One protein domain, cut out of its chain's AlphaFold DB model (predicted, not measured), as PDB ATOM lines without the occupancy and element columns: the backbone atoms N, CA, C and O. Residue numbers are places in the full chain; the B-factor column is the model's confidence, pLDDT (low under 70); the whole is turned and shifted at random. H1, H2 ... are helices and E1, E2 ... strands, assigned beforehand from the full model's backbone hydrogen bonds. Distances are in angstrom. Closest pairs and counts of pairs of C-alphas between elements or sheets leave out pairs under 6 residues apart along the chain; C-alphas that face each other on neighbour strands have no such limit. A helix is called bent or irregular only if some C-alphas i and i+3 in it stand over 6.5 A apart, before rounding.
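What this domain is: This is residues 311 to 437 of the 456 residues of an uncharacterized protein of Acidobacteria bacterium (UniProt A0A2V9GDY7). A long, narrow rod: the bent helix H3 runs along much of its length, and the hairpin of strands E1 and E2 makes one end, while H1 packs on arm H3b toward the other. Short helix H2 packs on arm H3a between them, and two extended stretches, residues 311 to 320 and 337 to 349, run between the hairpin and the far end, tied together by short antiparallel pairings. The printed part has 127 residues, with named elements in the order E1, E2, E3, H1, H2, H3; it is mostly helix, and its one named sheet, E1 - E2, is antiparallel. The whole is loose, with a radius of gyration of the C-alphas of 19.0 A and spans of 66 by 26 by 20 A.

How they stand to each other: E1, residues 322 to 326, and E2, residues 331 to 336, form a hairpin at 143 degrees between their directions; N 324 and O 333 are 2.9 A apart and N 333 and O 324 are 2.8 A apart, within hydrogen-bond range. H3, residues 398 to 435, was assigned as one helix by its hydrogen bonds but is bent: C-alphas 422 and 425 are 7.7 A apart, and its arms H3a, residues 398 to 422, and H3b, residues 425 to 435, stand at a steep tilt of 60 degrees. The closest C-alphas of E2 and H3a, those of Tyr 332 and Ser 398, are 6.0 A apart. H2, residues 383 to 390, touches residues 405 to 412 of H3a, closest at the C-alphas of Leu 390 and Tyr 405, 6.5 A, at a steep tilt of 51 degrees, opposite ways. H1, residues 358 to 373, touches H3b, closest at the C-alphas of His 364 and Ala 431, 5.0 A, at a steep tilt of 44 degrees, opposite ways. E3, residues 347 to 349, pairs with no named strand; its residues 347 to 348 pair with residues 311 to 312. H1 and H3a are apart. Every O i to N i+4 pair is within hydrogen-bond range in H3a and H3b, against 11 of 12 in H1 and 3 of 4 in H2.

Where its parts are: E1 begins at C-alpha 322, (227.284, 277.335, 262.264), and is 13.2 A long; E2 is 15.3 A and E3 6.7 A. H1 is 22.6 A long and H2 10.2 A. H3a is 36.1 A long from C-alpha 398 at (229.100, 281.149, 250.892), and H3b, 15.0 A, ends at C-alpha 435, (189.832, 277.429, 281.752).

The domain as a whole: The two C-alphas farthest apart, those of Thr 328 and Gln 356, are 66.5 A apart. The printed part has no cut. The link E1 to E2 is tight and the others are short. The mean pLDDT of the printed part is 96.9, and no printed residue is under 70.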
ATOM      1  N   SER A 311     196.452 285.860 274.492       96.19
ATOM      2  CA  SER A 311     197.058 285.139 273.376       96.19
ATOM      3  C   SER A 311     198.457 284.652 273.729       96.19
ATOM      4  O   SER A 311     199.274 285.419 274.256       96.19
ATOM      5  N   THR A 312     198.763 283.433 273.315       97.06
ATOM      6  CA  THR A 312     200.098 282.841 273.331       97.06
ATOM      7  C   THR A 312     200.651 282.875 271.914       97.06
ATOM      8  O   THR A 312     200.000 282.404 270.982       97.06
ATOM      9  N   SER A 313     201.837 283.452 271.710       94.31
ATOM     10  CA  SER A 313     202.440 283.440 270.372       94.31
ATOM     11  C   SER A 313     202.965 282.045 270.013       94.31
ATOM     12  O   SER A 313     203.036 281.147 270.847       94.31
ATOM     13  N   ASN A 314     203.436 281.863 268.782       92.62
ATOM     14  CA  ASN A 314     204.156 280.639 268.429       92.62
ATOM     15  C   ASN A 314     205.520 280.582 269.138       92.62
ATOM     16  O   ASN A 314     206.130 281.623 269.407       92.62
ATOM     17  N   ALA A 315     206.037 279.372 269.371       93.38
ATOM     18  CA  ALA A 315     207.431 279.177 269.764       93.38
ATOM     19  C   ALA A 315     208.375 279.761 268.694       93.38
ATOM     20  O   ALA A 315     208.285 279.415 267.513       93.38
ATOM     21  N   LEU A 316     209.287 280.643 269.108       92.56
ATOM     22  CA  LEU A 316     210.232 281.305 268.210       92.56
ATOM     23  C   LEU A 316     211.544 280.517 268.142       92.56
ATOM     24  O   LEU A 316     212.157 280.248 269.174       92.56
ATOM     25  N   LEU A 317     212.008 280.218 266.928       95.56
ATOM     26  CA  LEU A 317     213.406 279.867 266.682       95.56
ATOM     27  C   LEU A 317     214.202 281.149 266.419       95.56
ATOM     28  O   LEU A 317     213.847 281.928 265.535       95.56
ATOM     29  N   SER A 318     215.263 281.366 267.191       95.31
ATOM     30  CA  SER A 318     216.169 282.512 267.080       95.31
ATOM     31  C   SER A 318     217.625 282.051 266.984       95.31
ATOM     32  O   SER A 318     217.925 280.886 267.235       95.31
ATOM     33  N   GLY A 319     218.527 282.962 266.606       96.31
ATOM     34  CA  GLY A 319     219.940 282.658 266.356       96.31
ATOM     35  C   GLY A 319     220.224 282.228 264.914       96.31
ATOM     36  O   GLY A 319     219.371 282.341 264.033       96.31
ATOM     37  N   ILE A 320     221.449 281.761 264.676       96.25
ATOM     38  CA  ILE A 320     221.942 281.265 263.383       96.25
ATOM     39  C   ILE A 320     222.724 279.953 263.567       96.25
ATOM     40  O   ILE A 320     223.375 279.792 264.606       96.25
ATOM     41  N   PRO A 321     222.678 279.029 262.586       98.00
ATOM     42  CA  PRO A 321     223.516 277.834 262.589       98.00
ATOM     43  C   PRO A 321     224.988 278.181 262.339       98.00
ATOM     44  O   PRO A 321     225.311 279.257 261.831       98.00
ATOM     45  N   ASP A 322     225.877 277.236 262.642       98.38
ATOM     46  CA  ASP A 322     227.284 277.335 262.264       98.38
ATOM     47  C   ASP A 322     227.468 276.984 260.785       98.38
ATOM     48  O   ASP A 322     226.897 276.015 260.270       98.38
ATOM     49  N   PHE A 323     228.328 277.745 260.115       98.00
ATOM     50  CA  PHE A 323     228.754 277.499 258.742       98.00
ATOM     51  C   PHE A 323     230.255 277.201 258.713       98.00
ATOM     52  O   PHE A 323     231.038 277.745 259.496       98.00
ATOM     53  N   SER A 324     230.694 276.324 257.816       98.44
ATOM     54  CA  SER A 324     232.112 275.977 257.659       98.44
ATOM     55  C   SER A 324     232.438 275.621 256.212       98.44
ATOM     56  O   SER A 324     231.540 275.367 255.415       98.44
ATOM     57  N   PHE A 325     233.726 275.618 255.865       98.44
ATOM     58  CA  PHE A 325     234.214 275.269 254.529       98.44
ATOM     59  C   PHE A 325     235.048 273.988 254.579       98.44
ATOM     60  O   PHE A 325     235.982 273.877 255.373       98.44
ATOM     61  N   ASP A 326     234.715 273.024 253.726       98.12
ATOM     62  CA  ASP A 326     235.477 271.798 253.523       98.12
ATOM     63  C   ASP A 326     236.437 271.995 252.343       98.12
ATOM     64  O   ASP A 326     236.025 272.018 251.183       98.12
ATOM     65  N   SER A 327     237.731 272.118 252.643       97.62
ATOM     66  CA  SER A 327     238.790 272.314 251.645       97.62
ATOM     67  C   SER A 327     239.117 271.071 250.811       97.62
ATOM     68  O   SER A 327     239.798 271.191 249.797       97.62
ATOM     69  N   THR A 328     238.636 269.885 251.200       97.81
ATOM     70  CA  THR A 328     238.810 268.644 250.423       97.81
ATOM     71  C   THR A 328     237.701 268.499 249.382       97.81
ATOM     72  O   THR A 328     237.956 268.081 248.255       97.81
ATOM     73  N   ARG A 329     236.466 268.868 249.745       97.06
ATOM     74  CA  ARG A 329     235.295 268.848 248.850       97.06
ATOM     75  C   ARG A 329     235.049 270.175 248.124       97.06
ATOM     76  O   ARG A 329     234.214 270.207 247.227       97.06
ATOM     77  N   MET A 330     235.765 271.241 248.491       97.69
ATOM     78  CA  MET A 330     235.612 272.607 247.968       97.69
ATOM     79  C   MET A 330     234.175 273.144 248.096       97.69
ATOM     80  O   MET A 330     233.642 273.754 247.169       97.69
ATOM     81  N   VAL A 331     233.539 272.908 249.250       98.56
ATOM     82  CA  VAL A 331     232.167 273.362 249.540       98.56
ATOM     83  C   VAL A 331     232.031 273.957 250.936       98.56
ATOM     84  O   VAL A 331     232.579 273.447 251.913       98.56
ATOM     85  N   TYR A 332     231.229 275.009 251.037       98.62
ATOM     86  CA  TYR A 332     230.632 275.468 252.281       98.62
ATOM     87  C   TYR A 332     229.509 274.510 252.694       98.62
ATOM     88  O   TYR A 332     228.799 273.970 251.839       98.62
ATOM     89  N   PHE A 333     229.322 274.314 253.997       98.62
ATOM     90  CA  PHE A 333     228.275 273.472 254.576       98.62
ATOM     91  C   PHE A 333     227.813 273.996 255.944       98.62
ATOM     92  O   PHE A 333     228.513 274.780 256.590       98.62
ATOM     93  N   VAL A 334     226.633 273.555 256.383       98.38
ATOM     94  CA  VAL A 334     226.130 273.796 257.746       98.38
ATOM     95  C   VAL A 334     226.791 272.798 258.699       98.38
ATOM     96  O   VAL A 334     226.587 271.592 258.563       98.38
ATOM     97  N   SER A 335     227.597 273.279 259.646       97.69
ATOM     98  CA  SER A 335     228.445 272.434 260.503       97.69
ATOM     99  C   SER A 335     227.875 272.156 261.894       97.69
ATOM    100  O   SER A 335     228.294 271.192 262.534       97.69
ATOM    101  N   GLY A 336     226.899 272.941 262.351       97.94
ATOM    102  CA  GLY A 336     226.328 272.807 263.690       97.94
ATOM    103  C   GLY A 336     225.133 273.732 263.934       97.94
ATOM    104  O   GLY A 336     224.813 274.568 263.088       97.94
ATOM    105  N   PRO A 337     224.441 273.583 265.077       97.88
ATOM    106  CA  PRO A 337     223.320 274.444 265.442       97.88
ATOM    107  C   PRO A 337     223.741 275.875 265.807       97.88
ATOM    108  O   PRO A 337     222.870 276.737 265.869       97.88
ATOM    109  N   GLY A 338     225.029 276.148 266.047       97.81
ATOM    110  CA  GLY A 338     225.527 277.469 266.420       97.81
ATOM    111  C   GLY A 338     224.785 278.079 267.598       97.81
ATOM    112  O   GLY A 338     224.798 277.557 268.712       97.81
ATOM    113  N   THR A 339     224.119 279.198 267.332       98.00
ATOM    114  CA  THR A 339     223.331 279.952 268.317       98.00
ATOM    115  C   THR A 339     221.832 279.653 268.251       98.00
ATOM    116  O   THR A 339     221.058 280.333 268.924       98.00
ATOM    117  N   LEU A 340     221.402 278.664 267.453       98.25
ATOM    118  CA  LEU A 340     219.988 278.323 267.304       98.25
ATOM    119  C   LEU A 340     219.368 277.885 268.634       98.25
ATOM    120  O   LEU A 340     219.747 276.868 269.217       98.25
ATOM    121  N   ALA A 341     218.352 278.626 269.064       97.50
ATOM    122  CA  ALA A 341     217.589 278.365 270.273       97.50
ATOM    123  C   ALA A 341     216.085 278.438 269.992       97.50
ATOM    124  O   ALA A 341     215.624 279.232 269.173       97.50
ATOM    125  N   ARG A 342     215.310 277.618 270.707       96.69
ATOM    126  CA  ARG A 342     213.844 277.685 270.743       96.69
ATOM    127  C   ARG A 342     213.436 278.424 272.012       96.69
ATOM    128  O   ARG A 342     213.688 277.929 273.109       96.69
ATOM    129  N   ALA A 343     212.840 279.600 271.867       94.81
ATOM    130  CA  ALA A 343     212.344 280.380 272.992       94.81
ATOM    131  C   ALA A 343     210.994 279.840 273.491       94.81
ATOM    132  O   ALA A 343     210.162 279.390 272.697       94.81
ATOM    133  N   THR A 344     210.760 279.936 274.802       93.38
ATOM    134  CA  THR A 344     209.425 279.747 275.386       93.38
ATOM    135  C   THR A 344     208.463 280.773 274.777       93.38
ATOM    136  O   THR A 344     208.829 281.950 274.708       93.38
ATOM    137  N   PRO A 345     207.254 280.376 274.345       95.44
ATOM    138  CA  PRO A 345     206.294 281.324 273.800       95.44
ATOM    139  C   PRO A 345     205.860 282.365 274.849       95.44
ATOM    140  O   PRO A 345     205.466 281.972 275.951       95.44
ATOM    141  N   PRO A 346     205.920 283.676 274.555       95.31
ATOM    142  CA  PRO A 346     205.338 284.697 275.415       95.31
ATOM    143  C   PRO A 346     203.803 284.645 275.415       95.31
ATOM    144  O   PRO A 346     203.160 284.437 274.383       95.31
ATOM    145  N   VAL A 347     203.239 284.919 276.590       96.94
ATOM    146  CA  VAL A 347     201.804 285.101 276.838       96.94
ATOM    147  C   VAL A 347     201.506 286.591 276.975       96.94
ATOM    148  O   VAL A 347     202.231 287.310 277.663       96.94
ATOM    149  N   THR A 348     200.413 287.045 276.365       97.69
ATOM    150  CA  THR A 348     199.834 288.379 276.584       97.69
ATOM    151  C   THR A 348     198.396 288.219 277.064       97.69
ATOM    152  O   THR A 348     197.637 287.477 276.453       97.69
ATOM    153  N   ILE A 349     198.008 288.914 278.134       97.69
ATOM    154  CA  ILE A 349     196.623 288.957 278.627       97.69
ATOM    155  C   ILE A 349     196.068 290.354 278.337       97.69
ATOM    156  O   ILE A 349     196.693 291.351 278.693       97.69
ATOM    157  N   PHE A 350     194.920 290.425 277.663       96.56
ATOM    158  CA  PHE A 350     194.314 291.680 277.188       96.56
ATOM    159  C   PHE A 350     193.308 292.286 278.177       96.56
ATOM    160  O   PHE A 350     192.686 293.309 277.896       96.56
ATOM    161  N   LEU A 351     193.143 291.642 279.330       96.00
ATOM    162  CA  LEU A 351     192.278 292.056 280.426       96.00
ATOM    163  C   LEU A 351     193.082 292.806 281.493       96.00
ATOM    164  O   LEU A 351     194.239 292.471 281.758       96.00
ATOM    165  N   ALA A 352     192.453 293.774 282.159       96.25
ATOM    166  CA  ALA A 352     193.033 294.400 283.343       96.25
ATOM    167  C   ALA A 352     193.262 293.344 284.451       96.25
ATOM    168  O   ALA A 352     192.424 292.456 284.607       96.25
ATOM    169  N   PRO A 353     194.320 293.434 285.282       96.81
ATOM    170  CA  PRO A 353     194.553 292.480 286.377       96.81
ATOM    171  C   PRO A 353     193.424 292.384 287.415       96.81
ATOM    172  O   PRO A 353     193.326 291.383 288.118       96.81
ATOM    173  N   ALA A 354     192.579 293.416 287.515       96.06
ATOM    174  CA  ALA A 354     191.386 293.433 288.363       96.06
ATOM    175  C   ALA A 354     190.134 292.836 287.686       96.06
ATOM    176  O   ALA A 354     189.092 292.729 288.328       96.06
ATOM    177  N   SER A 355     190.218 292.442 286.409       96.75
ATOM    178  CA  SER A 355     189.129 291.763 285.707       96.75
ATOM    179  C   SER A 355     188.846 290.405 286.341       96.75
ATOM    180  O   SER A 355     189.754 289.598 286.561       96.75
ATOM    181  N   GLN A 356     187.566 290.098 286.527       95.12
ATOM    182  CA  GLN A 356     187.116 288.790 287.015       95.12
ATOM    183  C   GLN A 356     187.482 287.632 286.067       95.12
ATOM    184  O   GLN A 356     187.509 286.474 286.482       95.12
ATOM    185  N   PHE A 357     187.800 287.932 284.805       95.81
ATOM    186  CA  PHE A 357     188.224 286.955 283.804       95.81
ATOM    187  C   PHE A 357     189.752 286.801 283.700       95.81
ATOM    188  O   PHE A 357     190.215 285.846 283.075       95.81
ATOM    189  N   TYR A 358     190.548 287.677 284.332       97.00
ATOM    190  CA  TYR A 358     192.007 287.727 284.152       97.00
ATOM    191  C   TYR A 358     192.692 286.379 284.418       97.00
ATOM    192  O   TYR A 358     193.419 285.867 283.566       97.00
ATOM    193  N   ASN A 359     192.428 285.760 285.577       96.75
ATOM    194  CA  ASN A 359     193.036 284.471 285.925       96.75
ATOM    195  C   ASN A 359     192.572 283.346 284.986       96.75
ATOM    196  O   ASN A 359     193.364 282.478 284.639       96.75
ATOM    197  N   LYS A 360     191.313 283.369 284.530       94.88
ATOM    198  CA  LYS A 360     190.771 282.374 283.592       94.88
ATOM    199  C   LYS A 360     191.513 282.409 282.255       94.88
ATOM    200  O   LYS A 360     191.965 281.365 281.789       94.88
ATOM    201  N   SER A 361     191.696 283.601 281.684       96.56
ATOM    202  CA  SER A 361     192.501 283.786 280.474       96.56
ATOM    203  C   SER A 361     193.969 283.429 280.715       96.56
ATOM    204  O   SER A 361     194.549 282.707 279.917       96.56
ATOM    205  N   ALA A 362     194.557 283.818 281.850       97.75
ATOM    206  CA  ALA A 362     195.935 283.449 282.177       97.75
ATOM    207  C   ALA A 362     196.150 281.925 282.260       97.75
ATOM    208  O   ALA A 362     197.149 281.428 281.746       97.75
ATOM    209  N   GLN A 363     195.227 281.165 282.862       97.81
ATOM    210  CA  GLN A 363     195.328 279.700 282.883       97.81
ATOM    211  C   GLN A 363     195.149 279.082 281.489       97.81
ATOM    212  O   GLN A 363     195.866 278.139 281.174       97.81
ATOM    213  N   HIS A 364     194.258 279.629 280.655       96.94
ATOM    214  CA  HIS A 364     194.085 279.200 279.262       96.94
ATOM    215  C   HIS A 364     195.397 279.324 278.468       96.94
ATOM    216  O   HIS A 364     195.927 278.327 277.981       96.94
ATOM    217  N   GLU A 365     195.995 280.518 278.451       98.00
ATOM    218  CA  GLU A 365     197.257 280.770 277.745       98.00
ATOM    219  C   GLU A 365     198.431 279.943 278.297       98.00
ATOM    220  O   GLU A 365     199.269 279.432 277.553       98.00
ATOM    221  N   ASN A 366     198.477 279.730 279.615       98.00
ATOM    222  CA  ASN A 366     199.503 278.884 280.221       98.00
ATOM    223  C   ASN A 366     199.428 277.418 279.751       98.00
ATOM    224  O   ASN A 366     200.473 276.762 279.708       98.00
ATOM    225  N   VAL A 367     198.255 276.903 279.356       98.25
ATOM    226  CA  VAL A 367     198.154 275.571 278.733       98.25
ATOM    227  C   VAL A 367     198.841 275.559 277.369       98.25
ATOM    228  O   VAL A 367     199.622 274.645 277.112       98.25
ATOM    229  N   HIS A 368     198.675 276.592 276.538       97.94
ATOM    230  CA  HIS A 368     199.396 276.696 275.263       97.94
ATOM    231  C   HIS A 368     200.919 276.749 275.449       97.94
ATOM    232  O   HIS A 368     201.663 276.095 274.710       97.94
ATOM    233  N   VAL A 369     201.406 277.425 276.496       97.94
ATOM    234  CA  VAL A 369     202.829 277.362 276.872       97.94
ATOM    235  C   VAL A 369     203.249 275.925 277.208       97.94
ATOM    236  O   VAL A 369     204.261 275.456 276.685       97.94
ATOM    237  N   GLN A 370     202.479 275.186 278.016       98.25
ATOM    238  CA  GLN A 370     202.796 273.781 278.325       98.25
ATOM    239  C   GLN A 370     202.713 272.867 277.095       98.25
ATOM    240  O   GLN A 370     203.562 271.990 276.929       98.25
ATOM    241  N   GLN A 371     201.774 273.100 276.178       98.06
ATOM    242  CA  GLN A 371     201.675 272.365 274.915       98.06
ATOM    243  C   GLN A 371     202.935 272.509 274.065       98.06
ATOM    244  O   GLN A 371     203.394 271.520 273.492       98.06
ATOM    245  N   TYR A 372     203.524 273.707 274.015       97.69
ATOM    246  CA  TYR A 372     204.812 273.925 273.361       97.69
ATOM    247  C   TYR A 372     205.996 273.351 274.148       97.69
ATOM    248  O   TYR A 372     206.976 272.956 273.520       97.69
ATOM    249  N   LEU A 373     205.964 273.299 275.481       96.38
ATOM    250  CA  LEU A 373     207.086 272.785 276.280       96.38
ATOM    251  C   LEU A 373     207.133 271.249 276.339       96.38
ATOM    252  O   LEU A 373     208.199 270.672 276.136       96.38
ATOM    253  N   THR A 374     206.003 270.596 276.612       97.00
ATOM    254  CA  THR A 374     205.921 269.148 276.893       97.00
ATOM    255  C   THR A 374     204.715 268.448 276.258       97.00
ATOM    256  O   THR A 374     204.733 267.225 276.139       97.00
ATOM    257  N   GLY A 375     203.682 269.190 275.842       96.69
ATOM    258  CA  GLY A 375     202.460 268.635 275.251       96.69
ATOM    259  C   GLY A 375     202.497 268.488 273.724       96.69
ATOM    260  O   GLY A 375     203.539 268.247 273.111       96.69
ATOM    261  N   MET A 376     201.329 268.623 273.089       97.50
ATOM    262  CA  MET A 376     201.103 268.246 271.683       97.50
ATOM    263  C   MET A 376     201.746 269.153 270.617       97.50
ATOM    264  O   MET A 376     201.615 268.875 269.422       97.50
ATOM    265  N   LEU A 377     202.406 270.239 271.025       97.81
ATOM    266  CA  LEU A 377     203.133 271.176 270.161       97.81
ATOM    267  C   LEU A 377     204.650 271.163 270.464       97.81
ATOM    268  O   LEU A 377     205.390 272.022 269.978       97.81
ATOM    269  N   SER A 378     205.128 270.213 271.276       97.50
ATOM    270  CA  SER A 378     206.521 270.136 271.748       97.50
ATOM    271  C   SER A 378     207.544 269.768 270.666       97.50
ATOM    272  O   SER A 378     208.690 270.210 270.727       97.50
ATOM    273  N   ASP A 379     207.123 269.042 269.632       97.38
ATOM    274  CA  ASP A 379     207.896 268.732 268.422       97.38
ATOM    275  C   ASP A 379     207.995 269.916 267.439       97.38
ATOM    276  O   ASP A 379     208.914 269.954 266.613       97.38
ATOM    277  N   LEU A 380     207.088 270.899 267.539       97.56
ATOM    278  CA  LEU A 380     207.032 272.037 266.620       97.56
ATOM    279  C   LEU A 380     208.119 273.077 266.908       97.56
ATOM    280  O   LEU A 380     208.389 273.425 268.061       97.56
ATOM    281  N   TYR A 381     208.689 273.640 265.840       96.94
ATOM    282  CA  TYR A 381     209.725 274.682 265.901       96.94
ATOM    283  C   TYR A 381     210.950 274.252 266.727       96.94
ATOM    284  O   TYR A 381     211.505 275.025 267.505       96.94
ATOM    285  N   THR A 382     211.363 272.992 266.602       97.94
ATOM    286  CA  THR A 382     212.524 272.432 267.305       97.94
ATOM    287  C   THR A 382     213.833 272.729 266.572       97.94
ATOM    288  O   THR A 382     213.908 272.678 265.345       97.94
ATOM    289  N   VAL A 383     214.909 272.987 267.329       98.25
ATOM    290  CA  VAL A 383     216.257 273.177 266.757       98.25
ATOM    291  C   VAL A 383     216.708 271.917 266.011       98.25
ATOM    292  O   VAL A 383     217.258 272.014 264.920       98.25
ATOM    293  N   SER A 384     216.412 270.728 266.544       98.25
ATOM    294  CA  SER A 384     216.675 269.445 265.880       98.25
ATOM    295  C   SER A 384     215.903 269.289 264.565       98.25
ATOM    296  O   SER A 384     216.491 268.868 263.571       98.25
ATOM    297  N   GLY A 385     214.622 269.674 264.528       98.06
ATOM    298  CA  GLY A 385     213.802 269.652 263.315       98.06
ATOM    299  C   GLY A 385     214.329 270.588 262.224       98.06
ATOM    300  O   GLY A 385     214.418 270.184 261.065       98.06
ATOM    301  N   LEU A 386     214.749 271.804 262.589       98.44
ATOM    302  CA  LEU A 386     215.398 272.724 261.651       98.44
ATOM    303  C   LEU A 386     216.757 272.172 261.179       98.44
ATOM    304  O   LEU A 386     217.032 272.127 259.982       98.44
ATOM    305  N   MET A 387     217.598 271.677 262.089       98.62
ATOM    306  CA  MET A 387     218.911 271.130 261.727       98.62
ATOM    307  C   MET A 387     218.832 269.876 260.848       98.62
ATOM    308  O   MET A 387     219.731 269.659 260.035       98.62
ATOM    309  N   ALA A 388     217.754 269.091 260.928       98.50
ATOM    310  CA  ALA A 388     217.516 267.969 260.022       98.50
ATOM    311  C   ALA A 388     217.362 268.406 258.548       98.50
ATOM    312  O   ALA A 388     217.794 267.674 257.661       98.50
ATOM    313  N   VAL A 389     216.812 269.601 258.276       98.50
ATOM    314  CA  VAL A 389     216.721 270.141 256.902       98.50
ATOM    315  C   VAL A 389     217.933 270.983 256.496       98.50
ATOM    316  O   VAL A 389     218.201 271.115 255.304       98.50
ATOM    317  N   LEU A 390     218.674 271.544 257.460       98.50
ATOM    318  CA  LEU A 390     219.836 272.399 257.186       98.50
ATOM    319  C   LEU A 390     221.159 271.632 257.056       98.50
ATOM    320  O   LEU A 390     221.977 271.982 256.210       98.50
ATOM    321  N   SER A 391     221.385 270.589 257.858       98.12
ATOM    322  CA  SER A 391     222.655 269.838 257.859       98.12
ATOM    323  C   SER A 391     223.043 269.168 256.524       98.12
ATOM    324  O   SER A 391     224.243 269.064 256.269       98.12
ATOM    325  N   PRO A 392     222.120 268.772 255.616       98.44
ATOM    326  CA  PRO A 392     222.497 268.267 254.291       98.44
ATOM    327  C   PRO A 392     222.930 269.358 253.294       98.44
ATOM    328  O   PRO A 392     223.369 269.032 252.189       98.44
ATOM    329  N   LEU A 393     222.765 270.646 253.624       98.44
ATOM    330  CA  LEU A 393     223.010 271.740 252.683       98.44
ATOM    331  C   LEU A 393     224.508 271.979 252.470       98.44
ATOM    332  O   LEU A 393     225.267 272.211 253.412       98.44
ATOM    333  N   THR A 394     224.906 271.991 251.198       98.38
ATOM    334  CA  THR A 394     226.259 272.342 250.754       98.38
ATOM    335  C   THR A 394     226.215 273.235 249.514       98.38
ATOM    336  O   THR A 394     225.268 273.165 248.719       98.38
ATOM    337  N   ASP A 395     227.233 274.074 249.329       98.62
ATOM    338  CA  ASP A 395     227.418 274.883 248.120       98.62
ATOM    339  C   ASP A 395     228.899 275.244 247.896       98.62
ATOM    340  O   ASP A 395     229.603 275.480 248.875       98.62
ATOM    341  N   PRO A 396     229.400 275.347 246.651       98.44
ATOM    342  CA  PRO A 396     230.751 275.856 246.386       98.44
ATOM    343  C   PRO A 396     231.005 277.295 246.870       98.44
ATOM    344  O   PRO A 396     232.158 277.703 246.992       98.44
ATOM    345  N   THR A 397     229.955 278.074 247.149       98.31
ATOM    346  CA  THR A 397     230.030 279.484 247.559       98.31
ATOM    347  C   THR A 397     229.287 279.751 248.872       98.31
ATOM    348  O   THR A 397     228.255 279.145 249.161       98.31
ATOM    349  N   SER A 398     229.776 280.715 249.659       97.75
ATOM    350  CA  SER A 398     229.100 281.149 250.892       97.75
ATOM    351  C   SER A 398     227.707 281.733 250.605       97.75
ATOM    352  O   SER A 398     226.754 281.470 251.338       97.75
ATOM    353  N   ASP A 399     227.564 282.475 249.505       97.94
ATOM    354  CA  ASP A 399     226.306 283.124 249.111       97.94
ATOM    355  C   ASP A 399     225.269 282.109 248.608       97.94
ATOM    356  O   ASP A 399     224.083 282.199 248.942       97.94
ATOM    357  N   GLY A 400     225.708 281.093 247.858       98.38
ATOM    358  CA  GLY A 400     224.857 279.986 247.424       98.38
ATOM    359  C   GLY A 400     224.392 279.121 248.597       98.38
ATOM    360  O   GLY A 400     223.214 278.758 248.659       98.38
ATOM    361  N   LEU A 401     225.260 278.868 249.589       98.44
ATOM    362  CA  LEU A 401     224.848 278.194 250.825       98.44
ATOM    363  C   LEU A 401     223.852 279.042 251.621       98.44
ATOM    364  O   LEU A 401     222.838 278.515 252.070       98.44
ATOM    365  N   THR A 402     224.100 280.347 251.750       97.88
ATOM    366  CA  THR A 402     223.194 281.283 252.439       97.88
ATOM    367  C   THR A 402     221.816 281.299 251.773       97.88
ATOM    368  O   THR A 402     220.796 281.203 252.454       97.88
ATOM    369  N   SER A 403     221.774 281.318 250.439       98.19
ATOM    370  CA  SER A 403     220.532 281.266 249.656       98.19
ATOM    371  C   SER A 403     219.759 279.958 249.881       98.19
ATOM    372  O   SER A 403     218.545 279.979 250.100       98.19
ATOM    373  N   LYS A 404     220.460 278.813 249.892       98.50
ATOM    374  CA  LYS A 404     219.885 277.494 250.216       98.50
ATOM    375  C   LYS A 404     219.368 277.425 251.655       98.50
ATOM    376  O   LYS A 404     218.276 276.906 251.875       98.50
ATOM    377  N   TYR A 405     220.124 277.965 252.612       98.00
ATOM    378  CA  TYR A 405     219.745 278.056 254.022       98.00
ATOM    379  C   TYR A 405     218.436 278.834 254.197       98.00
ATOM    380  O   TYR A 405     217.504 278.305 254.801       98.00
ATOM    381  N   VAL A 406     218.330 280.039 253.621       97.88
ATOM    382  CA  VAL A 406     217.113 280.864 253.713       97.88
ATOM    383  C   VAL A 406     215.913 280.119 253.126       97.88
ATOM    384  O   VAL A 406     214.885 280.011 253.792       97.88
ATOM    385  N   ALA A 407     216.051 279.527 251.935       98.38
ATOM    386  CA  ALA A 407     214.970 278.768 251.305       98.38
ATOM    387  C   ALA A 407     214.509 277.564 252.154       98.38
ATOM    388  O   ALA A 407     213.308 277.373 252.359       98.38
ATOM    389  N   ALA A 408     215.449 276.774 252.686       98.31
ATOM    390  CA  ALA A 408     215.148 275.611 253.522       98.31
ATOM    391  C   ALA A 408     214.526 276.003 254.873       98.31
ATOM    392  O   ALA A 408     213.548 275.386 255.300       98.31
ATOM    393  N   ALA A 409     215.037 277.054 255.522       97.81
ATOM    394  CA  ALA A 409     214.490 277.574 256.773       97.81
ATOM    395  C   ALA A 409     213.065 278.123 256.582       97.81
ATOM    396  O   ALA A 409     212.180 277.814 257.382       97.81
ATOM    397  N   THR A 410     212.802 278.865 255.499       97.75
ATOM    398  CA  THR A 410     211.447 279.327 255.158       97.75
ATOM    399  C   THR A 410     210.499 278.148 254.928       97.75
ATOM    400  O   THR A 410     209.434 278.109 255.541       97.75
ATOM    401  N   ALA A 411     210.894 277.150 254.129       98.19
ATOM    402  CA  ALA A 411     210.079 275.958 253.883       98.19
ATOM    403  C   ALA A 411     209.787 275.166 255.174       98.19
ATOM    404  O   ALA A 411     208.655 274.724 255.392       98.19
ATOM    405  N   TYR A 412     210.777 275.044 256.067       97.94
ATOM    406  CA  TYR A 412     210.591 274.446 257.387       97.94
ATOM    407  C   TYR A 412     209.550 275.219 258.204       97.94
ATOM    408  O   TYR A 412     208.541 274.629 258.587       97.94
ATOM    409  N   LEU A 413     209.719 276.532 258.398       96.25
ATOM    410  CA  LEU A 413     208.785 277.361 259.175       96.25
ATOM    411  C   LEU A 413     207.357 277.341 258.600       96.25
ATOM    412  O   LEU A 413     206.390 277.294 259.366       96.25
ATOM    413  N   THR A 414     207.208 277.296 257.271       97.00
ATOM    414  CA  THR A 414     205.908 277.103 256.608       97.00
ATOM    415  C   THR A 414     205.285 275.747 256.952       97.00
ATOM    416  O   THR A 414     204.102 275.699 257.294       97.00
ATOM    417  N   SER A 415     206.056 274.652 256.934       97.62
ATOM    418  CA  SER A 415     205.534 273.328 257.317       97.62
ATOM    419  C   SER A 415     205.169 273.247 258.805       97.62
ATOM    420  O   SER A 415     204.129 272.684 259.144       97.62
ATOM    421  N   GLN A 416     205.941 273.892 259.691       97.50
ATOM    422  CA  GLN A 416     205.602 273.991 261.116       97.50
ATOM    423  C   GLN A 416     204.288 274.757 261.337       97.50
ATOM    424  O   GLN A 416     203.449 274.305 262.114       97.50
ATOM    425  N   LYS A 417     204.052 275.863 260.608       95.50
ATOM    426  CA  LYS A 417     202.773 276.596 260.675       95.50
ATOM    427  C   LYS A 417     201.596 275.743 260.181       95.50
ATOM    428  O   LYS A 417     200.529 275.794 260.785       95.50
ATOM    429  N   ALA A 418     201.779 274.938 259.133       96.50
ATOM    430  CA  ALA A 418     200.739 274.024 258.655       96.50
ATOM    431  C   ALA A 418     200.396 272.933 259.691       96.50
ATOM    432  O   ALA A 418     199.220 272.639 259.904       96.50
ATOM    433  N   LEU A 419     201.401 272.379 260.381       97.38
ATOM    434  CA  LEU A 419     201.194 271.421 261.475       97.38
ATOM    435  C   LEU A 419     200.499 272.055 262.686       97.38
ATOM    436  O   LEU A 419     199.623 271.420 263.269       97.38
ATOM    437  N   LEU A 420     200.842 273.298 263.040       96.19
ATOM    438  CA  LEU A 420     200.153 274.048 264.093       96.19
ATOM    439  C   LEU A 420     198.667 274.236 263.759       96.19
ATOM    440  O   LEU A 420     197.816 273.892 264.572       96.19
ATOM    441  N   VAL A 421     198.350 274.702 262.545       95.19
ATOM    442  CA  VAL A 421     196.963 274.860 262.067       95.19
ATOM    443  C   VAL A 421     196.194 273.535 262.133       95.19
ATOM    444  O   VAL A 421     195.058 273.516 262.592       95.19
ATOM    445  N   ALA A 422     196.818 272.417 261.753       96.50
ATOM    446  CA  ALA A 422     196.196 271.091 261.815       96.50
ATOM    447  C   ALA A 422     195.975 270.555 263.247       96.50
ATOM    448  O   ALA A 422     195.214 269.605 263.427       96.50
ATOM    449  N   ARG A 423     196.640 271.128 264.259       96.75
ATOM    450  CA  ARG A 423     196.518 270.746 265.680       96.75
ATOM    451  C   ARG A 423     195.763 271.774 266.528       96.75
ATOM    452  O   ARG A 423     195.458 271.473 267.677       96.75
ATOM    453  N   HIS A 424     195.456 272.942 265.962       94.25
ATOM    454  CA  HIS A 424     194.874 274.095 266.648       94.25
ATOM    455  C   HIS A 424     193.646 273.735 267.488       94.25
ATOM    456  O   HIS A 424     193.667 273.920 268.696       94.25
ATOM    457  N   ASP A 425     192.620 273.132 266.883       93.50
ATOM    458  CA  ASP A 425     191.385 272.807 267.606       93.50
ATOM    459  C   ASP A 425     191.619 271.872 268.797       93.50
ATOM    460  O   ASP A 425     190.997 272.026 269.843       93.50
ATOM    461  N   ALA A 426     192.534 270.908 268.670       95.50
ATOM    462  CA  ALA A 426     192.844 269.986 269.756       95.50
ATOM    463  C   ALA A 426     193.628 270.677 270.890       95.50
ATOM    464  O   ALA A 426     193.404 270.369 272.061       95.50
ATOM    465  N   ALA A 427     194.483 271.644 270.542       96.19
ATOM    466  CA  ALA A 427     195.196 272.491 271.493       96.19
ATOM    467  C   ALA A 427     194.240 273.432 272.251       96.19
ATOM    468  O   ALA A 427     194.304 273.524 273.479       96.19
ATOM    469  N   GLU A 428     193.304 274.066 271.545       95.31
ATOM    470  CA  GLU A 428     192.241 274.888 272.134       95.31
ATOM    471  C   GLU A 428     191.342 274.059 273.066       95.31
ATOM    472  O   GLU A 428     191.081 274.479 274.190       95.31
ATOM    473  N   ILE A 429     190.916 272.851 272.664       94.25
ATOM    474  CA  ILE A 429     190.098 271.954 273.508       94.25
ATOM    475  C   ILE A 429     190.786 271.669 274.850       94.25
ATOM    476  O   ILE A 429     190.143 271.761 275.895       94.25
ATOM    477  N   GLU A 430     192.080 271.341 274.852       95.75
ATOM    478  CA  GLU A 430     192.835 271.114 276.091       95.75
ATOM    479  C   GLU A 430     192.909 272.387 276.955       95.75
ATOM    480  O   GLU A 430     192.685 272.322 278.166       95.75
ATOM    481  N   ALA A 431     193.128 273.553 276.342       96.12
ATOM    482  CA  ALA A 431     193.190 274.830 277.050       96.12
ATOM    483  C   ALA A 431     191.826 275.272 277.624       96.12
ATOM    484  O   ALA A 431     191.772 275.798 278.741       96.12
ATOM    485  N   TYR A 432     190.710 275.028 276.925       94.00
ATOM    486  CA  TYR A 432     189.360 275.266 277.458       94.00
ATOM    487  C   TYR A 432     188.947 274.232 278.507       94.00
ATOM    488  O   TYR A 432     188.284 274.605 279.469       94.00
ATOM    489  N   ASN A 433     189.392 272.973 278.422       93.25
ATOM    490  CA  ASN A 433     189.145 271.982 279.480       93.25
ATOM    491  C   ASN A 433     189.725 272.412 280.843       93.25
ATOM    492  O   ASN A 433     189.212 271.997 281.882       93.25
ATOM    493  N   VAL A 434     190.764 273.257 280.853       94.88
ATOM    494  CA  VAL A 434     191.295 273.884 282.073       94.88
ATOM    495  C   VAL A 434     190.541 275.173 282.414       94.88
ATOM    496  O   VAL A 434     190.094 275.336 283.551       94.88
ATOM    497  N   SER A 435     190.379 276.096 281.460       94.69
ATOM    498  CA  SER A 435     189.832 277.429 281.752       94.69
ATOM    499  C   SER A 435     188.312 277.454 281.962       94.69
ATOM    500  O   SER A 435     187.827 278.256 282.764       94.69
ATOM    501  N   ASP A 436     187.534 276.558 281.343       91.62
ATOM    502  CA  ASP A 436     186.075 276.516 281.515       91.62
ATOM    503  C   ASP A 436     185.649 276.118 282.935       91.62
ATOM    504  O   ASP A 436     184.578 276.526 283.390       91.62
ATOM    505  N   LEU A 437     186.507 275.412 283.678       91.06
ATOM    506  CA  LEU A 437     186.293 275.073 285.090       91.06
ATOM    507  C   LEU A 437     186.473 276.275 286.036       91.06
ATOM    508  O   LEU A 437     186.066 276.215 287.196       91.06
TER     509      LEU A 437